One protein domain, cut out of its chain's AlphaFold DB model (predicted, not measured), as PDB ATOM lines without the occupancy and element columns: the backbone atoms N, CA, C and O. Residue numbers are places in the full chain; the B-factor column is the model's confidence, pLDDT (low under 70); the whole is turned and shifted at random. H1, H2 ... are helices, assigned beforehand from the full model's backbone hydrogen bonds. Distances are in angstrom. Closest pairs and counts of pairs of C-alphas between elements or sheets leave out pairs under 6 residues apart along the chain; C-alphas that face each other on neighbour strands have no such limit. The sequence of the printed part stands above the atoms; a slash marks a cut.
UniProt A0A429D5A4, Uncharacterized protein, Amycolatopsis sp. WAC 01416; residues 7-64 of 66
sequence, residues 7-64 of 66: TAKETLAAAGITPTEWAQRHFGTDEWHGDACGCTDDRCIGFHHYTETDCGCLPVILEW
ATOM      1  N   THR A   7      18.429 -35.872  25.566       90.75
ATOM      2  CA  THR A   7      18.681 -36.119  26.996       90.75
ATOM      3  C   THR A   7      17.772 -35.276  27.898       90.75
ATOM      4  O   THR A   7      17.202 -35.779  28.869       90.75
ATOM      5  N   ALA A   8      17.588 -33.992  27.578       92.06
ATOM      6  CA  ALA A   8      16.710 -33.103  28.331       92.06
ATOM      7  C   ALA A   8      15.239 -33.522  28.205       92.06
ATOM      8  O   ALA A   8      14.515 -33.539  29.200       92.06
ATOM      9  N   LYS A   9      14.795 -33.918  27.003       93.69
ATOM     10  CA  LYS A   9      13.434 -34.434  26.789       93.69
ATOM     11  C   LYS A   9      13.187 -35.717  27.579       93.69
ATOM     12  O   LYS A   9      12.133 -35.838  28.194       93.69
ATOM     13  N   GLU A  10      14.136 -36.649  27.579       93.81
ATOM     14  CA  GLU A  10      14.044 -37.903  28.335       93.81
ATOM     15  C   GLU A  10      13.997 -37.646  29.844       93.81
ATOM     16  O   GLU A  10      13.163 -38.222  30.542       93.81
ATOM     17  N   THR A  11      14.823 -36.722  30.338       94.00
ATOM     18  CA  THR A  11      14.853 -36.333  31.757       94.00
ATOM     19  C   THR A  11      13.531 -35.693  32.194       94.00
ATOM     20  O   THR A  11      12.963 -36.077  33.216       94.00
ATOM     21  N   LEU A  12      12.994 -34.756  31.403       94.75
ATOM     22  CA  LEU A  12      11.683 -34.150  31.661       94.75
ATOM     23  C   LEU A  12      10.558 -35.190  31.614       94.75
ATOM     24  O   LEU A  12       9.702 -35.212  32.499       94.75
ATOM     25  N   ALA A  13      10.582 -36.090  30.628       95.12
ATOM     26  CA  ALA A  13       9.596 -37.158  30.501       95.12
ATOM     27  C   ALA A  13       9.630 -38.119  31.701       95.12
ATOM     28  O   ALA A  13       8.571 -38.499  32.201       95.12
ATOM     29  N   ALA A  14      10.818 -38.461  32.211       94.94
ATOM     30  CA  ALA A  14      10.978 -39.260  33.427       94.94
ATOM     31  C   ALA A  14      10.397 -38.563  34.672       94.94
ATOM     32  O   ALA A  14       9.896 -39.234  35.573       94.94
ATOM     33  N   ALA A  15      10.403 -37.227  34.694       94.25
ATOM     34  CA  ALA A  15       9.759 -36.409  35.722       94.25
ATOM     35  C   ALA A  15       8.259 -36.143  35.462       94.25
ATOM     36  O   ALA A  15       7.612 -35.454  36.250       94.25
ATOM     37  N   GLY A  16       7.689 -36.667  34.370       96.25
ATOM     38  CA  GLY A  16       6.291 -36.439  33.995       96.25
ATOM     39  C   GLY A  16       5.994 -35.010  33.531       96.25
ATOM     40  O   GLY A  16       4.865 -34.551  33.685       96.25
ATOM     41  N   ILE A  17       6.993 -34.300  33.000       95.44
ATOM     42  CA  ILE A  17       6.891 -32.909  32.544       95.44
ATOM     43  C   ILE A  17       7.080 -32.867  31.029       95.44
ATOM     44  O   ILE A  17       8.035 -33.415  30.481       95.44
ATOM     45  N   THR A  18       6.185 -32.184  30.327       95.31
ATOM     46  CA  THR A  18       6.341 -31.915  28.897       95.31
ATOM     47  C   THR A  18       7.243 -30.697  28.655       95.31
ATOM     48  O   THR A  18       7.292 -29.783  29.480       95.31
ATOM     49  N   PRO A  19       7.914 -30.599  27.491       95.12
ATOM     50  CA  PRO A  19       8.654 -29.394  27.106       95.12
ATOM     51  C   PRO A  19       7.838 -28.097  27.195       95.12
ATOM     52  O   PRO A  19       8.370 -27.061  27.580       95.12
ATOM     53  N   THR A  20       6.547 -28.153  26.854       95.19
ATOM     54  CA  THR A  20       5.640 -27.002  26.933       95.19
ATOM     55  C   THR A  20       5.364 -26.612  28.380       95.19
ATOM     56  O   THR A  20       5.478 -25.440  28.716       95.19
ATOM     57  N   GLU A  21       5.073 -27.570  29.264       95.44
ATOM     58  CA  GLU A  21       4.928 -27.277  30.697       95.44
ATOM     59  C   GLU A  21       6.218 -26.703  31.287       95.44
ATOM     60  O   GLU A  21       6.162 -25.792  32.108       95.44
ATOM     61  N   TRP A  22       7.378 -27.199  30.852       94.44
ATOM     62  CA  TRP A  22       8.673 -26.678  31.283       94.44
ATOM     63  C   TRP A  22       8.895 -25.225  30.845       94.44
ATOM     64  O   TRP A  22       9.280 -24.385  31.658       94.44
ATOM     65  N   ALA A  23       8.576 -24.900  29.589       94.56
ATOM     66  CA  ALA A  23       8.602 -23.529  29.085       94.56
ATOM     67  C   ALA A  23       7.634 -22.615  29.848       94.56
ATOM     68  O   ALA A  23       8.022 -21.537  30.297       94.56
ATOM     69  N   GLN A  24       6.411 -23.084  30.094       94.62
ATOM     70  CA  GLN A  24       5.395 -22.329  30.821       94.62
ATOM     71  C   GLN A  24       5.810 -22.029  32.264       94.62
ATOM     72  O   GLN A  24       5.649 -20.899  32.723       94.62
ATOM     73  N   ARG A  25       6.410 -22.998  32.967       93.94
ATOM     74  CA  ARG A  25       6.892 -22.818  34.349       93.94
ATOM     75  C   ARG A  25       7.949 -21.722  34.490       93.94
ATOM     76  O   ARG A  25       7.988 -21.070  35.528       93.94
ATOM     77  N   HIS A  26       8.796 -21.523  33.480       92.31
ATOM     78  CA  HIS A  26       9.958 -20.634  33.590       92.31
ATOM     79  C   HIS A  26       9.853 -19.338  32.789       92.31
ATOM     80  O   HIS A  26      10.437 -18.333  33.189       92.31
ATOM     81  N   PHE A  27       9.105 -19.341  31.689       92.38
ATOM     82  CA  PHE A  27       9.014 -18.202  30.775       92.38
ATOM     83  C   PHE A  27       7.577 -17.718  30.553       92.38
ATOM     84  O   PHE A  27       7.391 -16.637  29.997       92.38
ATOM     85  N   GLY A  28       6.561 -18.472  30.991       94.88
ATOM     86  CA  GLY A  28       5.151 -18.127  30.771       94.88
ATOM     87  C   GLY A  28       4.722 -18.189  29.299       94.88
ATOM     88  O   GLY A  28       3.754 -17.536  28.907       94.88
ATOM     89  N   THR A  29       5.464 -18.931  28.471       93.50
ATOM     90  CA  THR A  29       5.194 -19.137  27.043       93.50
ATOM     91  C   THR A  29       5.247 -20.628  26.704       93.50
ATOM     92  O   THR A  29       5.781 -21.436  27.464       93.50
ATOM     93  N   ASP A  30       4.715 -21.007  25.538       93.75
ATOM     94  CA  ASP A  30       4.826 -22.380  25.017       93.75
ATOM     95  C   ASP A  30       6.196 -22.654  24.359       93.75
ATOM     96  O   ASP A  30       6.449 -23.747  23.843       93.75
ATOM     97  N   GLU A  31       7.084 -21.656  24.351       92.44
ATOM     98  CA  GLU A  31       8.384 -21.701  23.694       92.44
ATOM     99  C   GLU A  31       9.520 -21.787  24.716       92.44
ATOM    100  O   GLU A  31       9.610 -21.016  25.667       92.44
ATOM    101  N   TRP A  32      10.429 -22.741  24.507       93.12
ATOM    102  CA  TRP A  32      11.600 -22.881  25.364       93.12
ATOM    103  C   TRP A  32      12.669 -21.843  25.004       93.12
ATOM    104  O   TRP A  32      13.223 -21.886  23.900       93.12
ATOM    105  N   HIS A  33      12.973 -20.957  25.954       91.31
ATOM    106  CA  HIS A  33      13.963 -19.884  25.812       91.31
ATOM    107  C   HIS A  33      15.264 -20.127  26.589       91.31
ATOM    108  O   HIS A  33      16.147 -19.282  26.543       91.31
ATOM    109  N   GLY A  34      15.381 -21.251  27.299       91.06
ATOM    110  CA  GLY A  34      16.627 -21.666  27.942       91.06
ATOM    111  C   GLY A  34      17.528 -22.458  26.995       91.06
ATOM    112  O   GLY A  34      17.245 -22.599  25.802       91.06
ATOM    113  N   ASP A  35      18.590 -23.041  27.539       92.12
ATOM    114  CA  ASP A  35      19.539 -23.830  26.756       92.12
ATOM    115  C   ASP A  35      19.002 -25.240  26.457       92.12
ATOM    116  O   ASP A  35      18.075 -25.750  27.099       92.12
ATOM    117  N   ALA A  36      19.607 -25.898  25.474       91.19
ATOM    118  CA  ALA A  36      19.249 -27.215  24.985       91.19
ATOM    119  C   ALA A  36      19.310 -28.317  26.040       91.19
ATOM    120  O   ALA A  36      18.585 -29.305  25.939       91.19
ATOM    121  N   CYS A  37      20.126 -28.140  27.074       90.56
ATOM    122  CA  CYS A  37      20.196 -29.047  28.211       90.56
ATOM    123  C   CYS A  37      19.000 -28.946  29.176       90.56
ATOM    124  O   CYS A  37      18.927 -29.724  30.123       90.56
ATOM    125  N   GLY A  38      18.071 -28.004  28.968       91.19
ATOM    126  CA  GLY A  38      16.927 -27.765  29.852       91.19
ATOM    127  C   GLY A  38      17.192 -26.771  30.986       91.19
ATOM    128  O   GLY A  38      16.299 -26.539  31.799       91.19
ATOM    129  N   CYS A  39      18.375 -26.150  31.023       91.81
ATOM    130  CA  CYS A  39      18.685 -25.042  31.927       91.81
ATOM    131  C   CYS A  39      17.957 -23.760  31.503       91.81
ATOM    132  O   CYS A  39      17.900 -23.439  30.319       91.81
ATOM    133  N   THR A  40      17.443 -22.993  32.464       90.38
ATOM    134  CA  THR A  40      16.772 -21.710  32.197       90.38
ATOM    135  C   THR A  40      17.721 -20.597  31.741       90.38
ATOM    136  O   THR A  40      17.249 -19.602  31.200       90.38
ATOM    137  N   ASP A  41      19.037 -20.755  31.930       88.25
ATOM    138  CA  ASP A  41      20.065 -19.896  31.327       88.25
ATOM    139  C   ASP A  41      20.383 -20.423  29.922       88.25
ATOM    140  O   ASP A  41      20.869 -21.545  29.781       88.25
ATOM    141  N   ASP A  42      20.123 -19.619  28.891       86.56
ATOM    142  CA  ASP A  42      20.360 -19.946  27.477       86.56
ATOM    143  C   ASP A  42      21.847 -20.029  27.103       86.56
ATOM    144  O   ASP A  42      22.196 -20.472  26.010       86.56
ATOM    145  N   ARG A  43      22.734 -19.651  28.026       83.38
ATOM    146  CA  ARG A  43      24.190 -19.723  27.867       83.38
ATOM    147  C   ARG A  43      24.801 -20.933  28.578       83.38
ATOM    148  O   ARG A  43      26.004 -20.941  28.801       83.38
ATOM    149  N   CYS A  44      24.013 -21.918  29.008       85.31
ATOM    150  CA  CYS A  44      24.492 -22.968  29.911       85.31
ATOM    151  C   CYS A  44      25.712 -23.749  29.379       85.31
ATOM    152  O   CYS A  44      26.765 -23.760  30.031       85.31
ATOM    153  N   ILE A  45      25.618 -24.332  28.184       78.06
ATOM    154  CA  ILE A  45      26.722 -25.011  27.505       78.06
ATOM    155  C   ILE A  45      27.801 -23.987  27.125       78.06
ATOM    156  O   ILE A  45      27.555 -23.016  26.412       78.06
ATOM    157  N   GLY A  46      29.033 -24.231  27.577       73.56
ATOM    158  CA  GLY A  46      30.189 -23.371  27.314       73.56
ATOM    159  C   GLY A  46      30.418 -22.270  28.354       73.56
ATOM    160  O   GLY A  46      31.492 -21.668  28.336       73.56
ATOM    161  N   PHE A  47      29.479 -22.047  29.287       78.94
ATOM    162  CA  PHE A  47      29.666 -21.129  30.423       78.94
ATOM    163  C   PHE A  47      29.616 -21.830  31.782       78.94
ATOM    164  O   PHE A  47      30.512 -21.617  32.596       78.94
ATOM    165  N   HIS A  48      28.595 -22.655  32.038       76.25
ATOM    166  CA  HIS A  48      28.426 -23.334  33.333       76.25
ATOM    167  C   HIS A  48      28.988 -24.757  33.325       76.25
ATOM    168  O   HIS A  48      29.465 -25.237  34.350       76.25
ATOM    169  N   HIS A  49      28.980 -25.422  32.168       74.19
ATOM    170  CA  HIS A  49      29.649 -26.706  31.967       74.19
ATOM    171  C   HIS A  49      30.222 -26.820  30.548       74.19
ATOM    172  O   HIS A  49      29.794 -26.128  29.619       74.19
ATOM    173  N   TYR A  50      31.213 -27.694  30.380       68.62
ATOM    174  CA  TYR A  50      31.861 -27.921  29.090       68.62
ATOM    175  C   TYR A  50      31.011 -28.822  28.184       68.62
ATOM    176  O   TYR A  50      30.215 -29.635  28.656       68.62
ATOM    177  N   THR A  51      31.207 -28.689  26.870       67.31
ATOM    178  CA  THR A  51      30.470 -29.413  25.815       67.31
ATOM    179  C   THR A  51      30.681 -30.928  25.832       67.31
ATOM    180  O   THR A  51      29.927 -31.652  25.195       67.31
ATOM    181  N   GLU A  52      31.722 -31.409  26.515       68.38
ATOM    182  CA  GLU A  52      32.121 -32.822  26.531       68.38
ATOM    183  C   GLU A  52      31.462 -33.636  27.656       68.38
ATOM    184  O   GLU A  52      31.633 -34.852  27.713       68.38
ATOM    185  N   THR A  53      30.716 -32.988  28.554       67.38
ATOM    186  CA  THR A  53      30.054 -33.639  29.692       67.38
ATOM    187  C   THR A  53      28.553 -33.411  29.657       67.38
ATOM    188  O   THR A  53      28.112 -32.299  29.356       67.38
ATOM    189  N   ASP A  54      27.782 -34.427  30.054       70.88
ATOM    190  CA  ASP A  54      26.344 -34.281  30.271       70.88
ATOM    191  C   ASP A  54      26.060 -33.142  31.262       70.88
ATOM    192  O   ASP A  54      26.685 -33.027  32.321       70.88
ATOM    193  N   CYS A  55      25.111 -32.276  30.908       79.88
ATOM    194  CA  CYS A  55      24.681 -31.185  31.771       79.88
ATOM    195  C   CYS A  55      23.898 -31.729  32.974       79.88
ATOM    196  O   CYS A  55      22.810 -32.281  32.812       79.88
ATOM    197  N   GLY A  56      24.402 -31.513  34.188       84.19
ATOM    198  CA  GLY A  56      23.711 -31.893  35.426       84.19
ATOM    199  C   GLY A  56      22.664 -30.887  35.917       84.19
ATOM    200  O   GLY A  56      22.041 -31.125  36.949       84.19
ATOM    201  N   CYS A  57      22.469 -29.753  35.234       87.75
ATOM    202  CA  CYS A  57      21.609 -28.678  35.735       87.75
ATOM    203  C   CYS A  57      20.135 -29.076  35.778       87.75
ATOM    204  O   CYS A  57      19.462 -28.792  36.761       87.75
ATOM    205  N   LEU A  58      19.630 -29.727  34.728       90.25
ATOM    206  CA  LEU A  58      18.210 -30.051  34.640       90.25
ATOM    207  C   LEU A  58      17.733 -30.955  35.795       90.25
ATOM    208  O   LEU A  58      16.766 -30.566  36.448       90.25
ATOM    209  N   PRO A  59      18.404 -32.077  36.134       89.19
ATOM    210  CA  PRO A  59      18.063 -32.859  37.325       89.19
ATOM    211  C   PRO A  59      18.030 -32.027  38.614       89.19
ATOM    212  O   PRO A  59      17.084 -32.128  39.387       89.19
ATOM    213  N   VAL A  60      19.011 -31.140  38.815       87.38
ATOM    214  CA  VAL A  60      19.084 -30.290  40.015       87.38
ATOM    215  C   VAL A  60      17.915 -29.304  40.084       87.38
ATOM    216  O   VAL A  60      17.312 -29.141  41.142       87.38
ATOM    217  N   ILE A  61      17.571 -28.655  38.969       87.69
ATOM    218  CA  ILE A  61      16.459 -27.692  38.916       87.69
ATOM    219  C   ILE A  61      15.121 -28.412  39.149       87.69
ATOM    220  O   ILE A  61      14.244 -27.860  39.805       87.69
ATOM    221  N   LEU A  62      14.970 -29.646  38.656       88.50
ATOM    222  CA  LEU A  62      13.774 -30.468  38.874       88.50
ATOM    223  C   LEU A  62      13.588 -30.901  40.334       88.50
ATOM    224  O   LEU A  62      12.453 -31.056  40.782       88.50
ATOM    225  N   GLU A  63      14.680 -31.104  41.070       83.31
ATOM    226  CA  GLU A  63      14.658 -31.483  42.487       83.31
ATOM    227  C   GLU A  63      14.464 -30.287  43.433       83.31
ATOM    228  O   GLU A  63      14.154 -30.475  44.614       83.31
ATOM    229  N   TRP A  64      14.635 -29.054  42.950       68.31
ATOM    230  CA  TRP A  64      14.415 -27.864  43.762       68.31
ATOM    231  C   TRP A  64      12.928 -27.506  43.853       68.31
ATOM    232  O   TRP A  64      12.263 -27.356  42.828       68.31
TER     233      TRP A  64
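Overview. This is residues 7 to 64 of the 66 residues of an uncharacterized protein of Amycolatopsis sp. WAC 01416 (UniProt A0A429D5A4). Four short helices are set round a long loop, residues 28 to 43, which runs through the middle of the domain. H2 lies towards one end of the longest axis and H3 towards the other, while H1 and H4 run the same way at a shallow tilt. The printed part has 58 residues, with four named helices in the order H1, H2, H3, H4 and no named strand; the class is all helix, though under half of the residues, 28 of 58, are in named elements. It is compact and rounded, with a radius of gyration of the C-alphas of 10.8 A and spans of 28 by 21 by 18 A.

Arrangement. H1, residues 7 to 14, is close to but not clearly touching H2, residues 19 to 27; their closest C-alphas, those of Lys 9 and Pro 19, are 7.0 A apart. Their lines are about perpendicular, at 81 degrees. H3, residues 44 to 47, touches no helix. H4, residues 57 to 63, only just touches H1, with 3 pairs of C-alphas within 8 A; the closest are those of Ala 8 and Leu 58, at 7.2 A. These two run the same way at a shallow tilt of 12 degrees. H2 and H4 are apart. In H1, H2 and H4 every O i to N i+4 pair is within hydrogen-bond range; H3 is too short for such a pair.

Along the chain. H1 begins at C-alpha 7 (18.681, -36.119, 26.996) and is 10.5 A long from first to last C-alpha. H2 measures 11.8 A, H3 5.5 A. H4 measures 10.1 A and ends at C-alpha 63 (14.658, -31.483, 42.487).

Size, cuts and confidence. The C-alphas farthest apart, those of Gly 28 and Glu 52, are 31.0 A apart. The printed part has no cut. The link from H2 to H3, 16 residues, is long. The mean pLDDT of the printed part is 87.7; residues 50 to 53 and residue 64 are under 70.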